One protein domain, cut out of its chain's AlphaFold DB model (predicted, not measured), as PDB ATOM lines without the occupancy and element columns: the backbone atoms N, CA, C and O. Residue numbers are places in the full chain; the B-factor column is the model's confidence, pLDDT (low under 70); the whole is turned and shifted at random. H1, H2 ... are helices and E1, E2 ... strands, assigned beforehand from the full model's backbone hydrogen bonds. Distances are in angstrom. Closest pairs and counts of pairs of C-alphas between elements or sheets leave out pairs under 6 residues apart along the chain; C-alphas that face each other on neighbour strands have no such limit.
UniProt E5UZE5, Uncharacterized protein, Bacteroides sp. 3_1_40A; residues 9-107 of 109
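AT A GLANCE: This is residues 9 to 107 of the 109 residues of an uncharacterized protein of Bacteroides sp. 3_1_40A (UniProt E5UZE5). A strongly twisted sheet of five strands has the helix H1 packed along one face at its E2 and E1 end, and a long arm made of H2, a link and H3 reaches away from the E5 end. Residues 84 to 90 and 95 to 101 of this arm stick out, and H3 sits alone at the far end. The printed part has 99 residues, in the order E1, E2, H1, E3, E4, E5, H2, H3; the sheet runs E2, E1, E3, E4, E5, antiparallel throughout, and the class is mixed, helices and strands. It is only just loose, close to extended, with a radius of gyration of the C-alphas of 18.7 A, and it is elongated, spanning 55 by 34 by 25 A.

HOW THE PARTS SIT: E1, residues 10 to 16, and E2, residues 22 to 28, form a hairpin, with N 12 and O 26 2.9 A apart, within hydrogen-bond range. H1, residues 31 to 40, is on the sheet at a height of 9.8 A, and the two make two layers, a helix on one face of a sheet. H1 runs along the strands, at 13 degrees to E1 on the local plane; the closest C-alphas of H1 and E1 are those of Leu 31 and Phe 10, 6.5 A apart. E3, residues 49 to 57, is antiparallel to E1, with N 13 and O 53 at 2.9 A; E2, H1 and E3 form a split strand-helix-strand unit, two strands running the same way with E1 between them, and its crossover is right-handed. E3, E4, residues 63 to 69, and E5, residues 72 to 75, form a meander, each strand the antiparallel neighbour of the one before. E4 is staggered: its residues 63 to 65 pair with E3, with N 64 and O 56 at 2.9 A, and its residues 66 to 69 with E5, with N 67 and O 74 at 2.8 A. H2, residues 76 to 88, only grazes the sheet with its residues 76 to 79; its closest C-alphas to E4 are those of Ile 76 and Phe 66, 5.6 A apart. H3, residues 96 to 107, is apart from H2 and not on the sheet. In H1, H2 and H3 every O i to N i+4 pair is within hydrogen-bond range.

IN THESE COORDINATES: E1 begins at C-alpha 10 (-35.399, -45.549, -19.309) and is 19.4 A long; E2 is 19.9 A, H1 14.2 A, E3 23.2 A, E4 18.9 A and E5 9.8 A. H2 is 18.5 A long and begins at C-alpha 76 (-48.682, -44.780, -13.411). H3, 16.7 A, ends at C-alpha 107 (-62.499, -26.482, 13.973).

THE WHOLE: The two C-alphas farthest apart are those of Pro 19 and Leu 107, at 57.5 A. The printed part has no cut, and no link is long. The mean pLDDT of the printed part is 90.5, and no printed residue is under 70.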
ATOM      1  N   LYS A   9     -34.084 -50.028 -18.239       89.19
ATOM      2  CA  LYS A   9     -33.985 -49.061 -19.324       89.19
ATOM      3  C   LYS A   9     -34.997 -47.955 -19.087       89.19
ATOM      4  O   LYS A   9     -36.143 -48.204 -18.722       89.19
ATOM      5  N   PHE A  10     -34.556 -46.730 -19.312       94.62
ATOM      6  CA  PHE A  10     -35.399 -45.549 -19.309       94.62
ATOM      7  C   PHE A  10     -35.495 -45.026 -20.732       94.62
ATOM      8  O   PHE A  10     -34.541 -45.135 -21.500       94.62
ATOM      9  N   LYS A  11     -36.624 -44.422 -21.068       95.00
ATOM     10  CA  LYS A  11     -36.843 -43.780 -22.357       95.00
ATOM     11  C   LYS A  11     -37.484 -42.424 -22.127       95.00
ATOM     12  O   LYS A  11     -38.391 -42.295 -21.309       95.00
ATOM     13  N   MET A  12     -37.016 -41.425 -22.859       94.81
ATOM     14  CA  MET A  12     -37.669 -40.128 -22.961       94.81
ATOM     15  C   MET A  12     -38.187 -39.958 -24.383       94.81
ATOM     16  O   MET A  12     -37.444 -40.143 -25.348       94.81
ATOM     17  N   GLU A  13     -39.462 -39.615 -24.499       95.31
ATOM     18  CA  GLU A  13     -40.074 -39.173 -25.746       95.31
ATOM     19  C   GLU A  13     -40.293 -37.671 -25.673       95.31
ATOM     20  O   GLU A  13     -40.807 -37.172 -24.676       95.31
ATOM     21  N   ILE A  14     -39.889 -36.958 -26.716       93.56
ATOM     22  CA  ILE A  14     -39.939 -35.499 -26.780       93.56
ATOM     23  C   ILE A  14     -40.705 -35.124 -28.031       93.56
ATOM     24  O   ILE A  14     -40.270 -35.435 -29.140       93.56
ATOM     25  N   ASP A  15     -41.821 -34.435 -27.863       93.50
ATOM     26  CA  ASP A  15     -42.581 -33.915 -28.985       93.50
ATOM     27  C   ASP A  15     -42.037 -32.537 -29.354       93.50
ATOM     28  O   ASP A  15     -42.052 -31.602 -28.547       93.50
ATOM     29  N   VAL A  16     -41.541 -32.419 -30.584       91.12
ATOM     30  CA  VAL A  16     -40.954 -31.185 -31.112       91.12
ATOM     31  C   VAL A  16     -41.784 -30.628 -32.258       91.12
ATOM     32  O   VAL A  16     -42.297 -31.388 -33.076       91.12
ATOM     33  N   LEU A  17     -41.895 -29.299 -32.343       85.75
ATOM     34  CA  LEU A  17     -42.798 -28.612 -33.282       85.75
ATOM     35  C   LEU A  17     -42.134 -28.074 -34.562       85.75
ATOM     36  O   LEU A  17     -42.761 -27.314 -35.296       85.75
ATOM     37  N   VAL A  18     -40.884 -28.441 -34.867       79.94
ATOM     38  CA  VAL A  18     -40.125 -27.779 -35.949       79.94
ATOM     39  C   VAL A  18     -39.170 -28.682 -36.733       79.94
ATOM     40  O   VAL A  18     -38.456 -29.501 -36.144       79.94
ATOM     41  N   PRO A  19     -39.071 -28.474 -38.065       76.81
ATOM     42  CA  PRO A  19     -40.004 -27.709 -38.915       76.81
ATOM     43  C   PRO A  19     -41.343 -28.439 -39.139       76.81
ATOM     44  O   PRO A  19     -42.277 -27.866 -39.684       76.81
ATOM     45  N   ILE A  20     -41.429 -29.706 -38.730       85.69
ATOM     46  CA  ILE A  20     -42.608 -30.569 -38.813       85.69
ATOM     47  C   ILE A  20     -42.769 -31.226 -37.438       85.69
ATOM     48  O   ILE A  20     -41.755 -31.686 -36.897       85.69
ATOM     49  N   PRO A  21     -43.994 -31.297 -36.882       88.94
ATOM     50  CA  PRO A  21     -44.249 -32.011 -35.641       88.94
ATOM     51  C   PRO A  21     -43.722 -33.448 -35.695       88.94
ATOM     52  O   PRO A  21     -44.060 -34.204 -36.606       88.94
ATOM     53  N   ARG A  22     -42.882 -33.830 -34.731       91.38
ATOM     54  CA  ARG A  22     -42.363 -35.200 -34.612       91.38
ATOM     55  C   ARG A  22     -42.056 -35.552 -33.162       91.38
ATOM     56  O   ARG A  22     -41.758 -34.668 -32.363       91.38
ATOM     57  N   THR A  23     -42.030 -36.845 -32.867       93.00
ATOM     58  CA  THR A  23     -41.571 -37.373 -31.579       93.00
ATOM     59  C   THR A  23     -40.140 -37.882 -31.716       93.00
ATOM     60  O   THR A  23     -39.830 -38.685 -32.597       93.00
ATOM     61  N   VAL A  24     -39.254 -37.388 -30.857       91.38
ATOM     62  CA  VAL A  24     -37.864 -37.830 -30.739       91.38
ATOM     63  C   VAL A  24     -37.752 -38.748 -29.535       91.38
ATOM     64  O   VAL A  24     -38.074 -38.352 -28.418       91.38
ATOM     65  N   THR A  25     -37.254 -39.958 -29.763       93.31
ATOM     66  CA  THR A  25     -37.090 -40.973 -28.722       93.31
ATOM     67  C   THR A  25     -35.623 -41.127 -28.347       93.31
ATOM     68  O   THR A  25     -34.755 -41.222 -29.220       93.31
ATOM     69  N   ARG A  26     -35.337 -41.178 -27.044       93.25
ATOM     70  CA  ARG A  26     -34.000 -41.446 -26.511       93.25
ATOM     71  C   ARG A  26     -34.037 -42.445 -25.366       93.25
ATOM     72  O   ARG A  26     -34.754 -42.235 -24.394       93.25
ATOM     73  N   ASP A  27     -33.185 -43.459 -25.465       93.69
ATOM     74  CA  ASP A  27     -33.030 -44.498 -24.449       93.69
ATOM     75  C   ASP A  27     -31.830 -44.226 -23.534       93.69
ATOM     76  O   ASP A  27     -30.799 -43.686 -23.953       93.69
ATOM     77  N   PHE A  28     -31.954 -44.648 -22.279       93.81
ATOM     78  CA  PHE A  28     -30.970 -44.470 -21.221       93.81
ATOM     79  C   PHE A  28     -30.876 -45.722 -20.349       93.81
ATOM     80  O   PHE A  28     -31.854 -46.428 -20.120       93.81
ATOM     81  N   THR A  29     -29.689 -45.961 -19.802       91.00
ATOM     82  CA  THR A  29     -29.413 -47.079 -18.884       91.00
ATOM     83  C   THR A  29     -29.669 -46.742 -17.417       91.00
ATOM     84  O   THR A  29     -29.599 -47.610 -16.560       91.00
ATOM     85  N   SER A  30     -29.903 -45.468 -17.090       91.06
ATOM     86  CA  SER A  30     -30.228 -45.043 -15.730       91.06
ATOM     87  C   SER A  30     -31.009 -43.734 -15.724       91.06
ATOM     88  O   SER A  30     -30.822 -42.878 -16.596       91.06
ATOM     89  N   LEU A  31     -31.813 -43.535 -14.677       91.69
ATOM     90  CA  LEU A  31     -32.526 -42.279 -14.446       91.69
ATOM     91  C   LEU A  31     -31.555 -41.096 -14.324       91.69
ATOM     92  O   LEU A  31     -31.823 -40.008 -14.825       91.69
ATOM     93  N   LYS A  32     -30.385 -41.311 -13.710       92.62
ATOM     94  CA  LYS A  32     -29.339 -40.287 -13.598       92.62
ATOM     95  C   LYS A  32     -28.875 -39.811 -14.975       92.62
ATOM     96  O   LYS A  32     -28.758 -38.606 -15.184       92.62
ATOM     97  N   HIS A  33     -28.616 -40.736 -15.901       92.88
ATOM     98  CA  HIS A  33     -28.199 -40.391 -17.262       92.88
ATOM     99  C   HIS A  33     -29.295 -39.643 -18.019       92.88
ATOM    100  O   HIS A  33     -28.994 -38.630 -18.651       92.88
ATOM    101  N   LEU A  34     -30.550 -40.081 -17.889       94.06
ATOM    102  CA  LEU A  34     -31.708 -39.388 -18.455       94.06
ATOM    103  C   LEU A  34     -31.774 -37.935 -17.960       94.06
ATOM    104  O   LEU A  34     -31.760 -37.013 -18.771       94.06
ATOM    105  N   ARG A  35     -31.735 -37.709 -16.639       93.06
ATOM    106  CA  ARG A  35     -31.801 -36.358 -16.047       93.06
ATOM    107  C   ARG A  35     -30.618 -35.477 -16.435       93.06
ATOM    108  O   ARG A  35     -30.787 -34.292 -16.712       93.06
ATOM    109  N   GLN A  36     -29.411 -36.039 -16.468       94.25
ATOM    110  CA  GLN A  36     -28.224 -35.309 -16.920       94.25
ATOM    111  C   GLN A  36     -28.347 -34.884 -18.381       94.25
ATOM    112  O   GLN A  36     -27.970 -33.764 -18.723       94.25
ATOM    113  N   TRP A  37     -28.864 -35.761 -19.240       93.94
ATOM    114  CA  TRP A  37     -29.084 -35.450 -20.643       93.94
ATOM    115  C   TRP A  37     -30.185 -34.400 -20.821       93.94
ATOM    116  O   TRP A  37     -29.948 -33.420 -21.523       93.94
ATOM    117  N   GLN A  38     -31.320 -34.538 -20.128       92.06
ATOM    118  CA  GLN A  38     -32.412 -33.554 -20.122       92.06
ATOM    119  C   GLN A  38     -31.885 -32.157 -19.771       92.06
ATOM    120  O   GLN A  38     -32.090 -31.211 -20.526       92.06
ATOM    121  N   LYS A  39     -31.103 -32.051 -18.686       92.44
ATOM    122  CA  LYS A  39     -30.496 -30.789 -18.241       92.44
ATOM    123  C   LYS A  39     -29.498 -30.211 -19.249       92.44
ATOM    124  O   LYS A  39     -29.453 -29.003 -19.435       92.44
ATOM    125  N   ARG A  40     -28.674 -31.050 -19.889       92.00
ATOM    126  CA  ARG A  40     -27.695 -30.597 -20.899       92.00
ATOM    127  C   ARG A  40     -28.352 -30.067 -22.172       92.00
ATOM    128  O   ARG A  40     -27.751 -29.234 -22.836       92.00
ATOM    129  N   ASN A  41     -29.534 -30.576 -22.510       89.12
ATOM    130  CA  ASN A  41     -30.292 -30.159 -23.690       89.12
ATOM    131  C   ASN A  41     -31.363 -29.113 -23.363       89.12
ATOM    132  O   ASN A  41     -32.126 -28.758 -24.254       89.12
ATOM    133  N   ASP A  42     -31.422 -28.662 -22.105       88.75
ATOM    134  CA  ASP A  42     -32.396 -27.693 -21.603       88.75
ATOM    135  C   ASP A  42     -33.826 -27.996 -22.077       88.75
ATOM    136  O   ASP A  42     -34.533 -27.126 -22.567       88.75
ATOM    137  N   ILE A  43     -34.241 -29.270 -22.004       87.06
ATOM    138  CA  ILE A  43     -35.524 -29.714 -22.579       87.06
ATOM    139  C   ILE A  43     -36.703 -28.941 -21.979       87.06
ATOM    140  O   ILE A  43     -37.620 -28.579 -22.711       87.06
ATOM    141  N   ASP A  44     -36.641 -28.636 -20.682       81.69
ATOM    142  CA  ASP A  44     -37.686 -27.896 -19.969       81.69
ATOM    143  C   ASP A  44     -37.757 -26.414 -20.389       81.69
ATOM    144  O   ASP A  44     -38.818 -25.801 -20.287       81.69
ATOM    145  N   GLY A  45     -36.645 -25.839 -20.868       82.12
ATOM    146  CA  GLY A  45     -36.545 -24.462 -21.375       82.12
ATOM    147  C   GLY A  45     -36.560 -24.352 -22.905       82.12
ATOM    148  O   GLY A  45     -36.556 -23.250 -23.458       82.12
ATOM    149  N   SER A  46     -36.574 -25.482 -23.611       84.31
ATOM    150  CA  SER A  46     -36.440 -25.532 -25.062       84.31
ATOM    151  C   SER A  46     -37.694 -25.002 -25.754       84.31
ATOM    152  O   SER A  46     -38.755 -25.620 -25.700       84.31
ATOM    153  N   LEU A  47     -37.543 -23.909 -26.512       79.44
ATOM    154  CA  LEU A  47     -38.601 -23.292 -27.335       79.44
ATOM    155  C   LEU A  47     -39.257 -24.256 -28.337       79.44
ATOM    156  O   LEU A  47     -40.337 -23.978 -28.855       79.44
ATOM    157  N   TYR A  48     -38.590 -25.364 -28.652       84.25
ATOM    158  CA  TYR A  48     -39.048 -26.332 -29.639       84.25
ATOM    159  C   TYR A  48     -39.678 -27.580 -29.023       84.25
ATOM    160  O   TYR A  48     -40.264 -28.363 -29.769       84.25
ATOM    161  N   CYS A  49     -39.560 -27.769 -27.706       90.06
ATOM    162  CA  CYS A  49     -40.176 -28.871 -26.977       90.06
ATOM    163  C   CYS A  49     -41.595 -28.475 -26.552       90.06
ATOM    164  O   CYS A  49     -41.776 -27.579 -25.734       90.06
ATOM    165  N   PHE A  50     -42.603 -29.157 -27.093       88.12
ATOM    166  CA  PHE A  50     -43.998 -28.958 -26.686       88.12
ATOM    167  C   PHE A  50     -44.349 -29.777 -25.444       88.12
ATOM    168  O   PHE A  50     -45.020 -29.295 -24.535       88.12
ATOM    169  N   ALA A  51     -43.891 -31.024 -25.413       91.12
ATOM    170  CA  ALA A  51     -44.110 -31.948 -24.317       91.12
ATOM    171  C   ALA A  51     -42.981 -32.978 -24.286       91.12
ATOM    172  O   ALA A  51     -42.386 -33.298 -25.317       91.12
ATOM    173  N   HIS A  52     -42.722 -33.537 -23.109       92.81
ATOM    174  CA  HIS A  52     -41.907 -34.733 -22.979       92.81
ATOM    175  C   HIS A  52     -42.587 -35.737 -22.052       92.81
ATOM    176  O   HIS A  52     -43.357 -35.374 -21.163       92.81
ATOM    177  N   ARG A  53     -42.322 -37.017 -22.290       94.50
ATOM    178  CA  ARG A  53     -42.838 -38.140 -21.508       94.50
ATOM    179  C   ARG A  53     -41.695 -39.055 -21.134       94.50
ATOM    180  O   ARG A  53     -40.776 -39.280 -21.923       94.50
ATOM    181  N   GLU A  54     -41.790 -39.611 -19.939       95.44
ATOM    182  CA  GLU A  54     -40.755 -40.454 -19.364       95.44
ATOM    183  C   GLU A  54     -41.303 -41.841 -19.112       95.44
ATOM    184  O   GLU A  54     -42.388 -42.008 -18.558       95.44
ATOM    185  N   TYR A  55     -40.526 -42.828 -19.528       96.50
ATOM    186  CA  TYR A  55     -40.893 -44.224 -19.448       96.50
ATOM    187  C   TYR A  55     -39.776 -45.016 -18.790       96.50
ATOM    188  O   TYR A  55     -38.590 -44.743 -18.999       96.50
ATOM    189  N   LEU A  56     -40.172 -46.029 -18.036       94.81
ATOM    190  CA  LEU A  56     -39.300 -47.104 -17.607       94.81
ATOM    191  C   LEU A  56     -39.755 -48.397 -18.271       94.81
ATOM    192  O   LEU A  56     -40.931 -48.562 -18.599       94.81
ATOM    193  N   LEU A  57     -38.808 -49.293 -18.505       93.25
ATOM    194  CA  LEU A  57     -39.109 -50.639 -18.954       93.25
ATOM    195  C   LEU A  57     -39.514 -51.467 -17.735       93.25
ATOM    196  O   LEU A  57     -38.713 -51.638 -16.815       93.25
ATOM    197  N   ASN A  58     -40.759 -51.933 -17.710       89.38
ATOM    198  CA  ASN A  58     -41.276 -52.716 -16.594       89.38
ATOM    199  C   ASN A  58     -40.823 -54.188 -16.672       89.38
ATOM    200  O   ASN A  58     -40.211 -54.629 -17.647       89.38
ATOM    201  N   GLU A  59     -41.154 -54.973 -15.645       85.56
ATOM    202  CA  GLU A  59     -40.787 -56.398 -15.549       85.56
ATOM    203  C   GLU A  59     -41.372 -57.266 -16.677       85.56
ATOM    204  O   GLU A  59     -40.853 -58.343 -16.963       85.56
ATOM    205  N   LYS A  60     -42.435 -56.798 -17.343       87.31
ATOM    206  CA  LYS A  60     -43.066 -57.472 -18.487       87.31
ATOM    207  C   LYS A  60     -42.410 -57.111 -19.824       87.31
ATOM    208  O   LYS A  60     -42.808 -57.645 -20.854       87.31
ATOM    209  N   GLY A  61     -41.422 -56.215 -19.821       89.31
ATOM    210  CA  GLY A  61     -40.789 -55.696 -21.033       89.31
ATOM    211  C   GLY A  61     -41.613 -54.625 -21.755       89.31
ATOM    212  O   GLY A  61     -41.356 -54.345 -22.925       89.31
ATOM    213  N   GLU A  62     -42.590 -54.017 -21.082       91.56
ATOM    214  CA  GLU A  62     -43.435 -52.952 -21.624       91.56
ATOM    215  C   GLU A  62     -42.950 -51.581 -21.134       91.56
ATOM    216  O   GLU A  62     -42.470 -51.428 -20.008       91.56
ATOM    217  N   TRP A  63     -43.072 -50.563 -21.988       93.88
ATOM    218  CA  TRP A  63     -42.764 -49.185 -21.610       93.88
ATOM    219  C   TRP A  63     -43.922 -48.589 -20.822       93.88
ATOM    220  O   TRP A  63     -45.001 -48.372 -21.371       93.88
ATOM    221  N   GLU A  64     -43.673 -48.256 -19.562       95.25
ATOM    222  CA  GLU A  64     -44.670 -47.681 -18.669       95.25
ATOM    223  C   GLU A  64     -44.242 -46.285 -18.232       95.25
ATOM    224  O   GLU A  64     -43.073 -46.053 -17.908       95.25
ATOM    225  N   GLN A  65     -45.185 -45.344 -18.244       96.06
ATOM    226  CA  GLN A  65     -44.911 -44.013 -17.721       96.06
ATOM    227  C   GLN A  65     -44.663 -44.075 -16.221       96.06
ATOM    228  O   GLN A  65     -45.294 -44.853 -15.499       96.06
ATOM    229  N   PHE A  66     -43.764 -43.221 -15.751       95.00
ATOM    230  CA  PHE A  66     -43.452 -43.126 -14.337       95.00
ATOM    231  C   PHE A  66     -43.367 -41.679 -13.873       95.00
ATOM    232  O   PHE A  66     -43.191 -40.748 -14.656       95.00
ATOM    233  N   THR A  67     -43.457 -41.518 -12.562       93.19
ATOM    234  CA  THR A  67     -43.130 -40.291 -11.849       93.19
ATOM    235  C   THR A  67     -42.161 -40.606 -10.714       93.19
ATOM    236  O   THR A  67     -41.967 -41.765 -10.339       93.19
ATOM    237  N   VAL A  68     -41.510 -39.582 -10.169       92.06
ATOM    238  CA  VAL A  68     -40.618 -39.722  -9.013       92.06
ATOM    239  C   VAL A  68     -41.272 -39.053  -7.812       92.06
ATOM    240  O   VAL A  68     -41.451 -37.838  -7.797       92.06
ATOM    241  N   ILE A  69     -41.600 -39.842  -6.788       90.69
ATOM    242  CA  ILE A  69     -42.155 -39.360  -5.520       90.69
ATOM    243  C   ILE A  69     -41.084 -39.540  -4.442       90.69
ATOM    244  O   ILE A  69     -40.748 -40.652  -4.029       90.69
ATOM    245  N   GLY A  70     -40.496 -38.428  -3.995       91.06
ATOM    246  CA  GLY A  70     -39.384 -38.446  -3.046       91.06
ATOM    247  C   GLY A  70     -38.158 -39.166  -3.618       91.06
ATOM    248  O   GLY A  70     -37.489 -38.648  -4.506       91.06
ATOM    249  N   LYS A  71     -37.845 -40.352  -3.082       89.62
ATOM    250  CA  LYS A  71     -36.717 -41.195  -3.527       89.62
ATOM    251  C   LYS A  71     -37.155 -42.415  -4.344       89.62
ATOM    252  O   LYS A  71     -36.312 -43.245  -4.673       89.62
ATOM    253  N   GLN A  72     -38.448 -42.550  -4.625       89.44
ATOM    254  CA  GLN A  72     -39.013 -43.712  -5.299       89.44
ATOM    255  C   GLN A  72     -39.460 -43.345  -6.709       89.44
ATOM    256  O   GLN A  72     -40.086 -42.309  -6.929       89.44
ATOM    257  N   VAL A  73     -39.126 -44.218  -7.654       91.06
ATOM    258  CA  VAL A  73     -39.740 -44.238  -8.979       91.06
ATOM    259  C   VAL A  73     -41.043 -45.010  -8.841       91.06
ATOM    260  O   VAL A  73     -41.025 -46.112  -8.302       91.06
ATOM    261  N   VAL A  74     -42.145 -44.415  -9.285       92.69
ATOM    262  CA  VAL A  74     -43.482 -45.005  -9.203       92.69
ATOM    263  C   VAL A  74     -44.106 -44.973 -10.587       92.69
ATOM    264  O   VAL A  74     -44.141 -43.914 -11.220       92.69
ATOM    265  N   THR A  75     -44.586 -46.109 -11.078       94.00
ATOM    266  CA  THR A  75     -45.276 -46.155 -12.370       94.00
ATOM    267  C   THR A  75     -46.706 -45.638 -12.260       94.00
ATOM    268  O   THR A  75     -47.330 -45.667 -11.196       94.00
ATOM    269  N   ILE A  76     -47.270 -45.180 -13.376       93.75
ATOM    270  CA  ILE A  76     -48.682 -44.780 -13.411       93.75
ATOM    271  C   ILE A  76     -49.595 -45.960 -13.043       93.75
ATOM    272  O   ILE A  76     -50.519 -45.783 -12.251       93.75
ATOM    273  N   GLY A  77     -49.300 -47.178 -13.507       92.75
ATOM    274  CA  GLY A  77     -50.083 -48.359 -13.150       92.75
ATOM    275  C   GLY A  77     -49.993 -48.723 -11.664       92.75
ATOM    276  O   GLY A  77     -50.955 -49.244 -11.099       92.75
ATOM    277  N   GLU A  78     -48.870 -48.445 -10.990       92.56
ATOM    278  CA  GLU A  78     -48.778 -48.562  -9.528       92.56
ATOM    279  C   GLU A  78     -49.711 -47.575  -8.824       92.56
ATOM    280  O   GLU A  78     -50.438 -47.972  -7.909       92.56
ATOM    281  N   LEU A  79     -49.749 -46.319  -9.278       92.88
ATOM    282  CA  LEU A  79     -50.651 -45.303  -8.733       92.88
ATOM    283  C   LEU A  79     -52.125 -45.671  -8.945       92.88
ATOM    284  O   LEU A  79     -52.921 -45.541  -8.016       92.88
ATOM    285  N   GLU A  80     -52.490 -46.184 -10.119       93.38
ATOM    286  CA  GLU A  80     -53.854 -46.642 -10.411       93.38
ATOM    287  C   GLU A  80     -54.280 -47.800  -9.499       93.38
ATOM    288  O   GLU A  80     -55.384 -47.791  -8.946       93.38
ATOM    289  N   ARG A  81     -53.391 -48.780  -9.280       94.31
ATOM    290  CA  ARG A  81     -53.649 -49.895  -8.352       94.31
ATOM    291  C   ARG A  81     -53.826 -49.404  -6.917       94.31
ATOM    292  O   ARG A  81     -54.724 -49.880  -6.220       94.31
ATOM    293  N   LEU A  82     -53.002 -48.453  -6.480       92.75
ATOM    294  CA  LEU A  82     -53.122 -47.845  -5.155       92.75
ATOM    295  C   LEU A  82     -54.444 -47.089  -5.005       92.75
ATOM    296  O   LEU A  82     -55.152 -47.299  -4.021       92.75
ATOM    297  N   LEU A  83     -54.818 -46.279  -5.997       91.94
ATOM    298  CA  LEU A  83     -56.080 -45.542  -6.004       91.94
ATOM    299  C   LEU A  83     -57.285 -46.492  -5.926       91.94
ATOM    300  O   LEU A  83     -58.204 -46.268  -5.135       91.94
ATOM    301  N   LEU A  84     -57.264 -47.590  -6.687       93.06
ATOM    302  CA  LEU A  84     -58.311 -48.609  -6.636       93.06
ATOM    303  C   LEU A  84     -58.395 -49.272  -5.253       93.06
ATOM    304  O   LEU A  84     -59.490 -49.416  -4.707       93.06
ATOM    305  N   ALA A  85     -57.255 -49.640  -4.665       94.38
ATOM    306  CA  ALA A  85     -57.205 -50.235  -3.332       94.38
ATOM    307  C   ALA A  85     -57.723 -49.271  -2.249       94.38
ATOM    308  O   ALA A  85     -58.405 -49.694  -1.316       94.38
ATOM    309  N   MET A  86     -57.441 -47.972  -2.375       94.00
ATOM    310  CA  MET A  86     -57.993 -46.946  -1.487       94.00
ATOM    311  C   MET A  86     -59.516 -46.847  -1.634       94.00
ATOM    312  O   MET A  86     -60.232 -46.879  -0.634       94.00
ATOM    313  N   LYS A  87     -60.032 -46.842  -2.866       91.31
ATOM    314  CA  LYS A  87     -61.481 -46.839  -3.115       91.31
ATOM    315  C   LYS A  87     -62.173 -48.062  -2.500       91.31
ATOM    316  O   LYS A  87     -63.215 -47.925  -1.868       91.31
ATOM    317  N   GLN A  88     -61.576 -49.247  -2.624       92.62
ATOM    318  CA  GLN A  88     -62.102 -50.488  -2.034       92.62
ATOM    319  C   GLN A  88     -62.088 -50.483  -0.499       92.62
ATOM    320  O   GLN A  88     -62.951 -51.096   0.123       92.62
ATOM    321  N   LYS A  89     -61.141 -49.772   0.121       94.50
ATOM    322  CA  LYS A  89     -61.081 -49.573   1.579       94.50
ATOM    323  C   LYS A  89     -62.046 -48.496   2.091       94.50
ATOM    324  O   LYS A  89     -62.072 -48.246   3.292       94.50
ATOM    325  N   GLY A  90     -62.822 -47.864   1.207       90.00
ATOM    326  CA  GLY A  90     -63.786 -46.826   1.570       90.00
ATOM    327  C   GLY A  90     -63.169 -45.442   1.785       90.00
ATOM    328  O   GLY A  90     -63.785 -44.606   2.438       90.00
ATOM    329  N   PHE A  91     -61.964 -45.180   1.262       88.75
ATOM    330  CA  PHE A  91     -61.430 -43.818   1.253       88.75
ATOM    331  C   PHE A  91     -62.232 -42.956   0.270       88.75
ATOM    332  O   PHE A  91     -62.363 -43.300  -0.906       88.75
ATOM    333  N   ASN A  92     -62.738 -41.824   0.758       82.81
ATOM    334  CA  ASN A  92     -63.447 -40.847  -0.057       82.81
ATOM    335  C   ASN A  92     -62.449 -39.940  -0.775       82.81
ATOM    336  O   ASN A  92     -61.489 -39.452  -0.175       82.81
ATOM    337  N   GLN A  93     -62.696 -39.702  -2.058       82.12
ATOM    338  CA  GLN A  93     -61.972 -38.700  -2.817       82.12
ATOM    339  C   GLN A  93     -62.724 -37.381  -2.671       82.12
ATOM    340  O   GLN A  93     -63.760 -37.200  -3.298       82.12
ATOM    341  N   TYR A  94     -62.217 -36.506  -1.807       83.75
ATOM    342  CA  TYR A  94     -62.808 -35.193  -1.590       83.75
ATOM    343  C   TYR A  94     -62.368 -34.216  -2.675       83.75
ATOM    344  O   TYR A  94     -61.187 -34.168  -3.041       83.75
ATOM    345  N   SER A  95     -63.306 -33.403  -3.152       87.44
ATOM    346  CA  SER A  95     -62.973 -32.144  -3.808       87.44
ATOM    347  C   SER A  95     -62.294 -31.201  -2.807       87.44
ATOM    348  O   SER A  95     -62.308 -31.414  -1.588       87.44
ATOM    349  N   ARG A  96     -61.678 -30.136  -3.319       86.88
ATOM    350  CA  ARG A  96     -61.070 -29.123  -2.455       86.88
ATOM    351  C   ARG A  96     -62.114 -28.491  -1.531       86.88
ATOM    352  O   ARG A  96     -61.850 -28.334  -0.345       86.88
ATOM    353  N   GLU A  97     -63.282 -28.171  -2.074       91.75
ATOM    354  CA  GLU A  97     -64.396 -27.565  -1.345       91.75
ATOM    355  C   GLU A  97     -64.916 -28.505  -0.250       91.75
ATOM    356  O   GLU A  97     -65.057 -28.088   0.898       91.75
ATOM    357  N   GLU A  98     -65.115 -29.789  -0.571       90.50
ATOM    358  CA  GLU A  98     -65.566 -30.800   0.395       90.50
ATOM    359  C   GLU A  98     -64.557 -30.988   1.538       90.50
ATOM    360  O   GLU A  98     -64.938 -31.154   2.699       90.50
ATOM    361  N   TYR A  99     -63.258 -30.930   1.232       88.12
ATOM    362  CA  TYR A  99     -62.206 -30.998   2.244       88.12
ATOM    363  C   TYR A  99     -62.186 -29.752   3.139       88.12
ATOM    364  O   TYR A  99     -62.087 -29.869   4.362       88.12
ATOM    365  N   GLU A 100     -62.292 -28.556   2.558       90.94
ATOM    366  CA  GLU A 100     -62.323 -27.296   3.309       90.94
ATOM    367  C   GLU A 100     -63.558 -27.215   4.229       90.94
ATOM    368  O   GLU A 100     -63.445 -26.779   5.382       90.94
ATOM    369  N   GLU A 101     -64.717 -27.704   3.776       91.19
ATOM    370  CA  GLU A 101     -65.935 -27.819   4.587       91.19
ATOM    371  C   GLU A 101     -65.761 -28.820   5.737       91.19
ATOM    372  O   GLU A 101     -66.036 -28.493   6.899       91.19
ATOM    373  N   LEU A 102     -65.226 -30.010   5.442       88.19
ATOM    374  CA  LEU A 102     -64.926 -31.034   6.440       88.19
ATOM    375  C   LEU A 102     -63.995 -30.485   7.529       88.19
ATOM    376  O   LEU A 102     -64.300 -30.594   8.719       88.19
ATOM    377  N   MET A 103     -62.895 -29.835   7.148       90.19
ATOM    378  CA  MET A 103     -61.939 -29.251   8.095       90.19
ATOM    379  C   MET A 103     -62.555 -28.118   8.921       90.19
ATOM    380  O   MET A 103     -62.328 -28.037  10.131       90.19
ATOM    381  N   SER A 104     -63.394 -27.284   8.304       88.69
ATOM    382  CA  SER A 104     -64.138 -26.231   9.003       88.69
ATOM    383  C   SER A 104     -65.111 -26.795  10.042       88.69
ATOM    384  O   SER A 104     -65.333 -26.166  11.077       88.69
ATOM    385  N   SER A 105     -65.681 -27.979   9.800       86.75
ATOM    386  CA  SER A 105     -66.570 -28.651  10.755       86.75
ATOM    387  C   SER A 105     -65.836 -29.159  12.006       86.75
ATOM    388  O   SER A 105     -66.402 -29.123  13.100       86.75
ATOM    389  N   TYR A 106     -64.568 -29.568  11.876       83.25
ATOM    390  CA  TYR A 106     -63.739 -30.009  13.005       83.25
ATOM    391  C   TYR A 106     -63.239 -28.850  13.872       83.25
ATOM    392  O   TYR A 106     -63.112 -29.017  15.079       83.25
ATOM    393  N   LEU A 107     -62.985 -27.682  13.275       78.12
ATOM    394  CA  LEU A 107     -62.499 -26.482  13.973       78.12
ATOM    395  C   LEU A 107     -63.601 -25.692  14.700       78.12
ATOM    396  O   LEU A 107     -63.297 -24.807  15.492       78.12
TER     397      LEU A 107